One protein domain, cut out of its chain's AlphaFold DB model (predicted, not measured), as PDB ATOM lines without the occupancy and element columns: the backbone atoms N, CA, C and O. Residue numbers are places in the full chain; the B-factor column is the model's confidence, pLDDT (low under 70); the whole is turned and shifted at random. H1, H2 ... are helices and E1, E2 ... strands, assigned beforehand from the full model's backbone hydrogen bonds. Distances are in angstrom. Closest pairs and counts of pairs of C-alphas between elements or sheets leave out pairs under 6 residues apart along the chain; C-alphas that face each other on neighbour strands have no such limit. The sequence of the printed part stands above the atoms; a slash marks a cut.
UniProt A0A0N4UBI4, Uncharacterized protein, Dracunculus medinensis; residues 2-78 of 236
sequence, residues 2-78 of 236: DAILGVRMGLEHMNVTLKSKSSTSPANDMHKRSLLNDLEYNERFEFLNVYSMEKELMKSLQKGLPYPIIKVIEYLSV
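AT A GLANCE: This is residues 2 to 78 of the 236 residues of an uncharacterized protein of Dracunculus medinensis (UniProt A0A0N4UBI4). A three-stranded antiparallel sheet is covered on one face by H3, which runs along the strands as half of a helical hairpin with H2; H2 only grazes the sheet, beside E3. Beyond one end of the sheet a loop and H1 make an arm that lengthens the whole, with residues 24 to 32 sticking out free. The 77 printed residues hold three named helices and three named strands, E1 E2 H1 E3 H2 H3 along the chain, with sheet order E1 - E2 - E3 and a mixed class. The whole is loose, with a radius of gyration of the C-alphas of 14.9 A and spans of 48 by 24 by 16 A.

IN THESE COORDINATES: Find C-alpha 3 at (-0.378, -16.338, -6.186); from there E1, residues 3 to 9, runs 19.3 A. E2, residues 13 to 20, covers 23.3 A, and H1, residues 30 to 37, covers 10.7 A. E3 follows at residues 40 to 46, 19.9 A, then H2 at 50 to 63, 20.1 A. H3, residues 67 to 77, covers 15.0 A and ends at C-alpha 77, (20.404, -12.323, -15.421).

HOW THE PARTS SIT: Look first at hairpin E1 and E2, where N 6 and O 17 are 2.8 A apart. Across E2 and E3, also antiparallel, find N 16 and O 43 at 2.9 A. H3 is on the sheet at a height of 9.9 A, over E2, at 18 degrees on the local plane; it is only just not over E1, on which 2 of its C-alphas fall. H2 and H3 touch, closest at C-alphas 53 and 77, 5.8 A, at a shallow tilt of 16 degrees, opposite ways. H1 is only just not on the sheet, with 4 pairs of C-alphas within 10 A, and is apart from H2 and H3. H2 and H3 have every O i to N i+4 pair within hydrogen-bond range; H1 has 2 of 4.

THE WHOLE: The C-alphas of Asn 28 and Asn 49, the two farthest apart, are 48.6 A from each other. The printed part has no cut and no long link. Look for low confidence at residues 22 to 39, under pLDDT 70.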
ATOM      1  N   ASP A   2      -3.852 -18.776  -8.124       74.20
ATOM      2  CA  ASP A   2      -3.674 -17.372  -7.782       74.20
ATOM      3  C   ASP A   2      -2.564 -17.271  -6.746       74.20
ATOM      4  O   ASP A   2      -2.654 -17.848  -5.664       74.20
ATOM      5  N   ALA A   3      -1.494 -16.563  -7.085       81.01
ATOM      6  CA  ALA A   3      -0.378 -16.338  -6.186       81.01
ATOM      7  C   ALA A   3       0.043 -14.871  -6.241       81.01
ATOM      8  O   ALA A   3       0.001 -14.220  -7.283       81.01
ATOM      9  N   ILE A   4       0.440 -14.350  -5.090       86.28
ATOM     10  CA  ILE A   4       1.028 -13.033  -4.926       86.28
ATOM     11  C   ILE A   4       2.539 -13.212  -5.041       86.28
ATOM     12  O   ILE A   4       3.169 -13.837  -4.184       86.28
ATOM     13  N   LEU A   5       3.106 -12.660  -6.111       89.36
ATOM     14  CA  LEU A   5       4.545 -12.549  -6.301       89.36
ATOM     15  C   LEU A   5       5.012 -11.197  -5.755       89.36
ATOM     16  O   LEU A   5       4.488 -10.150  -6.130       89.36
ATOM     17  N   GLY A   6       6.011 -11.222  -4.881       90.69
ATOM     18  CA  GLY A   6       6.680 -10.037  -4.362       90.69
ATOM     19  C   GLY A   6       8.182 -10.144  -4.576       90.69
ATOM     20  O   GLY A   6       8.766 -11.193  -4.326       90.69
ATOM     21  N   VAL A   7       8.813  -9.059  -5.018       91.56
ATOM     22  CA  VAL A   7      10.269  -8.983  -5.180       91.56
ATOM     23  C   VAL A   7      10.784  -7.823  -4.344       91.56
ATOM     24  O   VAL A   7      10.335  -6.687  -4.488       91.56
ATOM     25  N   ARG A   8      11.722  -8.109  -3.443       91.40
ATOM     26  CA  ARG A   8      12.405  -7.116  -2.613       91.40
ATOM     27  C   ARG A   8      13.856  -7.036  -3.053       91.40
ATOM     28  O   ARG A   8      14.631  -7.955  -2.807       91.40
ATOM     29  N   MET A   9      14.210  -5.929  -3.689       90.19
ATOM     30  CA  MET A   9      15.581  -5.652  -4.107       90.19
ATOM     31  C   MET A   9      16.346  -4.977  -2.970       90.19
ATOM     32  O   MET A   9      15.949  -3.905  -2.511       90.19
ATOM     33  N   GLY A  10      17.424  -5.607  -2.510       91.12
ATOM     34  CA  GLY A  10      18.443  -4.977  -1.676       91.12
ATOM     35  C   GLY A  10      19.544  -4.335  -2.524       91.12
ATOM     36  O   GLY A  10      19.383  -4.131  -3.726       91.12
ATOM     37  N   LEU A  11      20.676  -4.021  -1.890       89.84
ATOM     38  CA  LEU A  11      21.869  -3.509  -2.582       89.84
ATOM     39  C   LEU A  11      22.715  -4.631  -3.204       89.84
ATOM     40  O   LEU A  11      23.300  -4.451  -4.262       89.84
ATOM     41  N   GLU A  12      22.763  -5.792  -2.553       90.35
ATOM     42  CA  GLU A  12      23.599  -6.936  -2.956       90.35
ATOM     43  C   GLU A  12      22.782  -8.197  -3.262       90.35
ATOM     44  O   GLU A  12      23.149  -9.014  -4.110       90.35
ATOM     45  N   HIS A  13      21.661  -8.355  -2.563       91.20
ATOM     46  CA  HIS A  13      20.797  -9.520  -2.646       91.20
ATOM     47  C   HIS A  13      19.365  -9.100  -2.958       91.20
ATOM     48  O   HIS A  13      18.907  -8.039  -2.531       91.20
ATOM     49  N   MET A  14      18.643  -9.945  -3.685       91.66
ATOM     50  CA  MET A  14      17.201  -9.831  -3.852       91.66
ATOM     51  C   MET A  14      16.511 -10.963  -3.113       91.66
ATOM     52  O   MET A  14      17.062 -12.052  -2.968       91.66
ATOM     53  N   ASN A  15      15.298 -10.704  -2.659       93.46
ATOM     54  CA  ASN A  15      14.454 -11.703  -2.043       93.46
ATOM     55  C   ASN A  15      13.144 -11.806  -2.825       93.46
ATOM     56  O   ASN A  15      12.454 -10.799  -3.012       93.46
ATOM     57  N   VAL A  16      12.828 -13.006  -3.301       93.25
ATOM     58  CA  VAL A  16      11.623 -13.288  -4.079       93.25
ATOM     59  C   VAL A  16      10.673 -14.101  -3.215       93.25
ATOM     60  O   VAL A  16      10.979 -15.217  -2.795       93.25
ATOM     61  N   THR A  17       9.504 -13.524  -2.964       92.56
ATOM     62  CA  THR A  17       8.428 -14.144  -2.199       92.56
ATOM     63  C   THR A  17       7.300 -14.571  -3.123       92.56
ATOM     64  O   THR A  17       6.813 -13.753  -3.903       92.56
ATOM     65  N   LEU A  18       6.845 -15.815  -3.001       90.67
ATOM     66  CA  LEU A  18       5.648 -16.313  -3.676       90.67
ATOM     67  C   LEU A  18       4.690 -16.845  -2.614       90.67
ATOM     68  O   LEU A  18       5.026 -17.794  -1.908       90.67
ATOM     69  N   LYS A  19       3.514 -16.225  -2.502       88.16
ATOM     70  CA  LYS A  19       2.462 -16.631  -1.564       88.16
ATOM     71  C   LYS A  19       1.206 -17.014  -2.325       88.16
ATOM     72  O   LYS A  19       0.721 -16.229  -3.133       88.16
ATOM     73  N   SER A  20       0.660 -18.193  -2.065       83.13
ATOM     74  CA  SER A  20      -0.645 -18.590  -2.603       83.13
ATOM     75  C   SER A  20      -1.752 -17.678  -2.052       83.13
ATOM     76  O   SER A  20      -1.815 -17.424  -0.848       83.13
ATOM     77  N   LYS A  21      -2.633 -17.153  -2.913       73.61
ATOM     78  CA  LYS A  21      -3.861 -16.486  -2.461       73.61
ATOM     79  C   LYS A  21      -4.817 -17.589  -2.023       73.61
ATOM     80  O   LYS A  21      -5.258 -18.387  -2.845       73.61
ATOM     81  N   SER A  22      -5.164 -17.630  -0.738       62.72
ATOM     82  CA  SER A  22      -6.237 -18.501  -0.258       62.72
ATOM     83  C   SER A  22      -7.576 -17.947  -0.755       62.72
ATOM     84  O   SER A  22      -8.258 -17.202  -0.050       62.72
ATOM     85  N   SER A  23      -7.927 -18.227  -2.006       51.88
ATOM     86  CA  SER A  23      -9.199 -17.805  -2.577       51.88
ATOM     87  C   SER A  23     -10.330 -18.455  -1.781       51.88
ATOM     88  O   SER A  23     -10.420 -19.678  -1.665       51.88
ATOM     89  N   THR A  24     -11.173 -17.614  -1.194       46.20
ATOM     90  CA  THR A  24     -12.436 -17.958  -0.547       46.20
ATOM     91  C   THR A  24     -13.371 -18.622  -1.568       46.20
ATOM     92  O   THR A  24     -14.214 -17.968  -2.168       46.20
ATOM     93  N   SER A  25     -13.209 -19.924  -1.803       47.58
ATOM     94  CA  SER A  25     -14.157 -20.773  -2.539       47.58
ATOM     95  C   SER A  25     -14.632 -21.932  -1.649       47.58
ATOM     96  O   SER A  25     -13.910 -22.342  -0.733       47.58
ATOM     97  N   PRO A  26     -15.885 -22.394  -1.828       41.25
ATOM     98  CA  PRO A  26     -16.678 -23.004  -0.765       41.25
ATOM     99  C   PRO A  26     -16.215 -24.426  -0.414       41.25
ATOM    100  O   PRO A  26     -16.077 -25.274  -1.285       41.25
ATOM    101  N   ALA A  27     -16.000 -24.629   0.890       52.53
ATOM    102  CA  ALA A  27     -16.047 -25.829   1.744       52.53
ATOM    103  C   ALA A  27     -15.583 -27.238   1.286       52.53
ATOM    104  O   ALA A  27     -15.281 -28.030   2.174       52.53
ATOM    105  N   ASN A  28     -15.477 -27.595   0.004       52.01
ATOM    106  CA  ASN A  28     -15.486 -29.021  -0.366       52.01
ATOM    107  C   ASN A  28     -14.120 -29.712  -0.532       52.01
ATOM    108  O   ASN A  28     -14.079 -30.932  -0.429       52.01
ATOM    109  N   ASP A  29     -12.999 -28.995  -0.659       51.76
ATOM    110  CA  ASP A  29     -11.683 -29.633  -0.874       51.76
ATOM    111  C   ASP A  29     -10.685 -29.344   0.259       51.76
ATOM    112  O   ASP A  29      -9.671 -28.661   0.093       51.76
ATOM    113  N   MET A  30     -10.966 -29.880   1.450       54.95
ATOM    114  CA  MET A  30     -10.158 -29.667   2.663       54.95
ATOM    115  C   MET A  30      -8.721 -30.224   2.544       54.95
ATOM    116  O   MET A  30      -7.781 -29.620   3.055       54.95
ATOM    117  N   HIS A  31      -8.519 -31.331   1.817       54.99
ATOM    118  CA  HIS A  31      -7.213 -32.004   1.728       54.99
ATOM    119  C   HIS A  31      -6.229 -31.303   0.770       54.99
ATOM    120  O   HIS A  31      -5.028 -31.250   1.027       54.99
ATOM    121  N   LYS A  32      -6.733 -30.697  -0.316       51.03
ATOM    122  CA  LYS A  32      -5.916 -29.923  -1.270       51.03
ATOM    123  C   LYS A  32      -5.580 -28.524  -0.734       51.03
ATOM    124  O   LYS A  32      -4.559 -27.949  -1.105       51.03
ATOM    125  N   ARG A  33      -6.413 -28.009   0.181       48.81
ATOM    126  CA  ARG A  33      -6.255 -26.712   0.858       48.81
ATOM    127  C   ARG A  33      -5.060 -26.674   1.815       48.81
ATOM    128  O   ARG A  33      -4.430 -25.631   1.912       48.81
ATOM    129  N   SER A  34      -4.715 -27.794   2.458       51.09
ATOM    130  CA  SER A  34      -3.548 -27.893   3.354       51.09
ATOM    131  C   SER A  34      -2.222 -27.705   2.602       51.09
ATOM    132  O   SER A  34      -1.437 -26.830   2.949       51.09
ATOM    133  N   LEU A  35      -2.023 -28.430   1.494       53.24
ATOM    134  CA  LEU A  35      -0.792 -28.329   0.696       53.24
ATOM    135  C   LEU A  35      -0.631 -26.980  -0.018       53.24
ATOM    136  O   LEU A  35       0.491 -26.546  -0.252       53.24
ATOM    137  N   LEU A  36      -1.735 -26.320  -0.391       52.04
ATOM    138  CA  LEU A  36      -1.690 -25.036  -1.101       52.04
ATOM    139  C   LEU A  36      -1.631 -23.811  -0.188       52.04
ATOM    140  O   LEU A  36      -1.117 -22.782  -0.625       52.04
ATOM    141  N   ASN A  37      -2.148 -23.896   1.040       53.39
ATOM    142  CA  ASN A  37      -2.020 -22.812   2.017       53.39
ATOM    143  C   ASN A  37      -0.599 -22.703   2.586       53.39
ATOM    144  O   ASN A  37      -0.233 -21.625   3.038       53.39
ATOM    145  N   ASP A  38       0.186 -23.780   2.542       60.30
ATOM    146  CA  ASP A  38       1.559 -23.811   3.063       60.30
ATOM    147  C   ASP A  38       2.622 -23.463   2.002       60.30
ATOM    148  O   ASP A  38       3.822 -23.465   2.269       60.30
ATOM    149  N   LEU A  39       2.203 -23.144   0.770       69.24
ATOM    150  CA  LEU A  39       3.119 -22.759  -0.303       69.24
ATOM    151  C   LEU A  39       3.561 -21.290  -0.137       69.24
ATOM    152  O   LEU A  39       3.126 -20.392  -0.866       69.24
ATOM    153  N   GLU A  40       4.428 -21.047   0.845       83.21
ATOM    154  CA  GLU A  40       5.186 -19.805   1.001       83.21
ATOM    155  C   GLU A  40       6.645 -20.028   0.589       83.21
ATOM    156  O   GLU A  40       7.438 -20.621   1.317       83.21
ATOM    157  N   TYR A  41       7.029 -19.514  -0.581       86.74
ATOM    158  CA  TYR A  41       8.439 -19.456  -0.971       86.74
ATOM    159  C   TYR A  41       9.026 -18.097  -0.607       86.74
ATOM    160  O   TYR A  41       8.400 -17.064  -0.850       86.74
ATOM    161  N   ASN A  42      10.237 -18.103  -0.056       92.01
ATOM    162  CA  ASN A  42      11.021 -16.918   0.286       92.01
ATOM    163  C   ASN A  42      12.494 -17.209  -0.032       92.01
ATOM    164  O   ASN A  42      13.237 -17.692   0.821       92.01
ATOM    165  N   GLU A  43      12.880 -16.990  -1.287       92.02
ATOM    166  CA  GLU A  43      14.211 -17.333  -1.794       92.02
ATOM    167  C   GLU A  43      15.072 -16.074  -1.943       92.02
ATOM    168  O   GLU A  43      14.657 -15.080  -2.546       92.02
ATOM    169  N   ARG A  44      16.298 -16.131  -1.411       91.81
ATOM    170  CA  ARG A  44      17.285 -15.050  -1.487       91.81
ATOM    171  C   ARG A  44      18.327 -15.364  -2.557       91.81
ATOM    172  O   ARG A  44      18.966 -16.409  -2.496       91.81
ATOM    173  N   PHE A  45      18.549 -14.417  -3.463       90.94
ATOM    174  CA  PHE A  45      19.526 -14.516  -4.548       90.94
ATOM    175  C   PHE A  45      20.546 -13.387  -4.460       90.94
ATOM    176  O   PHE A  45      20.184 -12.227  -4.264       90.94
ATOM    177  N   GLU A  46      21.820 -13.717  -4.626       89.28
ATOM    178  CA  GLU A  46      22.918 -12.750  -4.632       89.28
ATOM    179  C   GLU A  46      23.221 -12.316  -6.061       89.28
ATOM    180  O   GLU A  46      23.503 -13.150  -6.926       89.28
ATOM    181  N   PHE A  47      23.162 -11.005  -6.312       86.69
ATOM    182  CA  PHE A  47      23.274 -10.471  -7.665       86.69
ATOM    183  C   PHE A  47      24.441  -9.525  -7.889       86.69
ATOM    184  O   PHE A  47      24.595  -9.075  -9.015       86.69
ATOM    185  N   LEU A  48      25.297  -9.266  -6.896       79.27
ATOM    186  CA  LEU A  48      26.405  -8.307  -7.019       79.27
ATOM    187  C   LEU A  48      27.291  -8.557  -8.254       79.27
ATOM    188  O   LEU A  48      27.721  -7.614  -8.915       79.27
ATOM    189  N   ASN A  49      27.531  -9.829  -8.587       82.11
ATOM    190  CA  ASN A  49      28.400 -10.232  -9.685       82.11
ATOM    191  C   ASN A  49      27.623 -10.960 -10.795       82.11
ATOM    192  O   ASN A  49      26.711 -11.739 -10.515       82.11
ATOM    193  N   VAL A  50      28.005 -10.751 -12.062       80.20
ATOM    194  CA  VAL A  50      27.308 -11.349 -13.224       80.20
ATOM    195  C   VAL A  50      27.329 -12.874 -13.150       80.20
ATOM    196  O   VAL A  50      26.294 -13.520 -13.283       80.20
ATOM    197  N   TYR A  51      28.499 -13.430 -12.842       83.96
ATOM    198  CA  TYR A  51      28.691 -14.871 -12.703       83.96
ATOM    199  C   TYR A  51      27.878 -15.466 -11.544       83.96
ATOM    200  O   TYR A  51      27.393 -16.592 -11.626       83.96
ATOM    201  N   SER A  52      27.689 -14.692 -10.467       85.70
ATOM    202  CA  SER A  52      26.873 -15.117  -9.325       85.70
ATOM    203  C   SER A  52      25.413 -15.305  -9.734       85.70
ATOM    204  O   SER A  52      24.795 -16.301  -9.380       85.70
ATOM    205  N   MET A  53      24.886 -14.396 -10.557       86.89
ATOM    206  CA  MET A  53      23.508 -14.464 -11.047       86.89
ATOM    207  C   MET A  53      23.247 -15.642 -11.976       86.89
ATOM    208  O   MET A  53      22.227 -16.311 -11.840       86.89
ATOM    209  N   GLU A  54      24.165 -15.927 -12.897       88.96
ATOM    210  CA  GLU A  54      24.044 -17.092 -13.776       88.96
ATOM    211  C   GLU A  54      24.084 -18.399 -12.973       88.96
ATOM    212  O   GLU A  54      23.271 -19.300 -13.185       88.96
ATOM    213  N   LYS A  55      24.974 -18.473 -11.975       91.15
ATOM    214  CA  LYS A  55      25.065 -19.619 -11.069       91.15
ATOM    215  C   LYS A  55      23.797 -19.796 -10.230       91.15
ATOM    216  O   LYS A  55      23.319 -20.922 -10.091       91.15
ATOM    217  N   GLU A  56      23.238 -18.714  -9.691       90.16
ATOM    218  CA  GLU A  56      21.986 -18.759  -8.929       90.16
ATOM    219  C   GLU A  56      20.781 -19.112  -9.815       90.16
ATOM    220  O   GLU A  56      19.908 -19.863  -9.378       90.16
ATOM    221  N   LEU A  57      20.754 -18.683 -11.083       92.03
ATOM    222  CA  LEU A  57      19.746 -19.126 -12.051       92.03
ATOM    223  C   LEU A  57      19.856 -20.632 -12.324       92.03
ATOM    224  O   LEU A  57      18.856 -21.343 -12.244       92.03
ATOM    225  N   MET A  58      21.065 -21.140 -12.579       93.12
ATOM    226  CA  MET A  58      21.305 -22.571 -12.805       93.12
ATOM    227  C   MET A  58      20.875 -23.408 -11.592       93.12
ATOM    228  O   MET A  58      20.182 -24.416 -11.724       93.12
ATOM    229  N   LYS A  59      21.232 -22.956 -10.387       93.36
ATOM    230  CA  LYS A  59      20.847 -23.589  -9.122       93.36
ATOM    231  C   LYS A  59      19.332 -23.565  -8.904       93.36
ATOM    232  O   LYS A  59      18.766 -24.553  -8.442       93.36
ATOM    233  N   SER A  60      18.670 -22.472  -9.277       92.42
ATOM    234  CA  SER A  60      17.208 -22.323  -9.217       92.42
ATOM    235  C   SER A  60      16.484 -23.274 -10.167       92.42
ATOM    236  O   SER A  60      15.477 -23.875  -9.788       92.42
ATOM    237  N   LEU A  61      17.025 -23.452 -11.378       94.45
ATOM    238  CA  LEU A  61      16.538 -24.421 -12.358       94.45
ATOM    239  C   LEU A  61      16.725 -25.856 -11.855       94.45
ATOM    240  O   LEU A  61      15.787 -26.646 -11.905       94.45
ATOM    241  N   GLN A  62      17.895 -26.177 -11.296       94.51
ATOM    242  CA  GLN A  62      18.187 -27.509 -10.761       94.51
ATOM    243  C   GLN A  62      17.319 -27.863  -9.544       94.51
ATOM    244  O   GLN A  62      16.930 -29.016  -9.379       94.51
ATOM    245  N   LYS A  63      16.985 -26.876  -8.702       92.20
ATOM    246  CA  LYS A  63      16.081 -27.047  -7.554       92.20
ATOM    247  C   LYS A  63      14.615 -27.225  -7.977       92.20
ATOM    248  O   LYS A  63      13.813 -27.684  -7.170       92.20
ATOM    249  N   GLY A  64      14.257 -26.866  -9.212       92.11
ATOM    250  CA  GLY A  64      12.877 -26.919  -9.697       92.11
ATOM    251  C   GLY A  64      11.975 -25.866  -9.048       92.11
ATOM    252  O   GLY A  64      10.835 -26.166  -8.696       92.11
ATOM    253  N   LEU A  65      12.483 -24.642  -8.849       91.72
ATOM    254  CA  LEU A  65      11.681 -23.539  -8.304       91.72
ATOM    255  C   LEU A  65      10.470 -23.218  -9.204       91.72
ATOM    256  O   LEU A  65      10.503 -23.449 -10.413       91.72
ATOM    257  N   PRO A  66       9.381 -22.663  -8.646       89.94
ATOM    258  CA  PRO A  66       8.202 -22.329  -9.434       89.94
ATOM    259  C   PRO A  66       8.526 -21.272 -10.502       89.94
ATOM    260  O   PRO A  66       9.270 -20.318 -10.260       89.94
ATOM    261  N   TYR A  67       7.907 -21.421 -11.678       90.47
ATOM    262  CA  TYR A  67       8.153 -20.591 -12.866       90.47
ATOM    263  C   TYR A  67       8.187 -19.071 -12.609       90.47
ATOM    264  O   TYR A  67       9.101 -18.422 -13.119       90.47
ATOM    265  N   PRO A  68       7.281 -18.470 -11.803       89.95
ATOM    266  CA  PRO A  68       7.330 -17.033 -11.535       89.95
ATOM    267  C   PRO A  68       8.649 -16.567 -10.907       89.95
ATOM    268  O   PRO A  68       9.128 -15.490 -11.248       89.95
ATOM    269  N   ILE A  69       9.251 -17.377 -10.028       91.72
ATOM    270  CA  ILE A  69      10.527 -17.050  -9.379       91.72
ATOM    271  C   ILE A  69      11.660 -17.115 -10.404       91.72
ATOM    272  O   ILE A  69      12.429 -16.165 -10.527       91.72
ATOM    273  N   ILE A  70      11.717 -18.197 -11.188       92.85
ATOM    274  CA  ILE A  70      12.736 -18.383 -12.231       92.85
ATOM    275  C   ILE A  70      12.684 -17.238 -13.242       92.85
ATOM    276  O   ILE A  70      13.719 -16.666 -13.572       92.85
ATOM    277  N   LYS A  71      11.482 -16.845 -13.671       90.83
ATOM    278  CA  LYS A  71      11.292 -15.761 -14.634       90.83
ATOM    279  C   LYS A  71      11.852 -14.427 -14.135       90.83
ATOM    280  O   LYS A  71      12.466 -13.707 -14.913       90.83
ATOM    281  N   VAL A  72      11.680 -14.089 -12.855       90.48
ATOM    282  CA  VAL A  72      12.277 -12.865 -12.284       90.48
ATOM    283  C   VAL A  72      13.804 -12.918 -12.359       90.48
ATOM    284  O   VAL A  72      14.429 -11.942 -12.770       90.48
ATOM    285  N   ILE A  73      14.402 -14.053 -11.987       90.52
ATOM    286  CA  ILE A  73      15.860 -14.231 -11.997       90.52
ATOM    287  C   ILE A  73      16.400 -14.164 -13.424       90.52
ATOM    288  O   ILE A  73      17.402 -13.498 -13.662       90.52
ATOM    289  N   GLU A  74      15.721 -14.800 -14.376       89.33
ATOM    290  CA  GLU A  74      16.065 -14.767 -15.797       89.33
ATOM    291  C   GLU A  74      16.049 -13.333 -16.345       89.33
ATOM    292  O   GLU A  74      17.013 -12.886 -16.961       89.33
ATOM    293  N   TYR A  75      15.007 -12.558 -16.037       87.51
ATOM    294  CA  TYR A  75      14.922 -11.153 -16.442       87.51
ATOM    295  C   TYR A  75      16.063 -10.288 -15.896       87.51
ATOM    296  O   TYR A  75      16.465  -9.312 -16.527       87.51
ATOM    297  N   LEU A  76      16.576 -10.624 -14.714       86.83
ATOM    298  CA  LEU A  76      17.686  -9.908 -14.097       86.83
ATOM    299  C   LEU A  76      19.050 -10.442 -14.558       86.83
ATOM    300  O   LEU A  76      20.040  -9.712 -14.482       86.83
ATOM    301  N   SER A  77      19.147 -11.709 -14.977       86.44
ATOM    302  CA  SER A  77      20.404 -12.323 -15.421       86.44
ATOM    303  C   SER A  77      20.748 -11.940 -16.856       86.44
ATOM    304  O   SER A  77      21.930 -11.832 -17.192       86.44
ATOM    305  N   VAL A  78      19.737 -11.667 -17.682       83.59
ATOM    306  CA  VAL A  78      19.909 -11.169 -19.046       83.59
ATOM    307  C   VAL A  78      20.571  -9.785 -19.027       83.59
ATOM    308  O   VAL A  78      20.075  -8.840 -18.424       83.59
TER     309      VAL A  78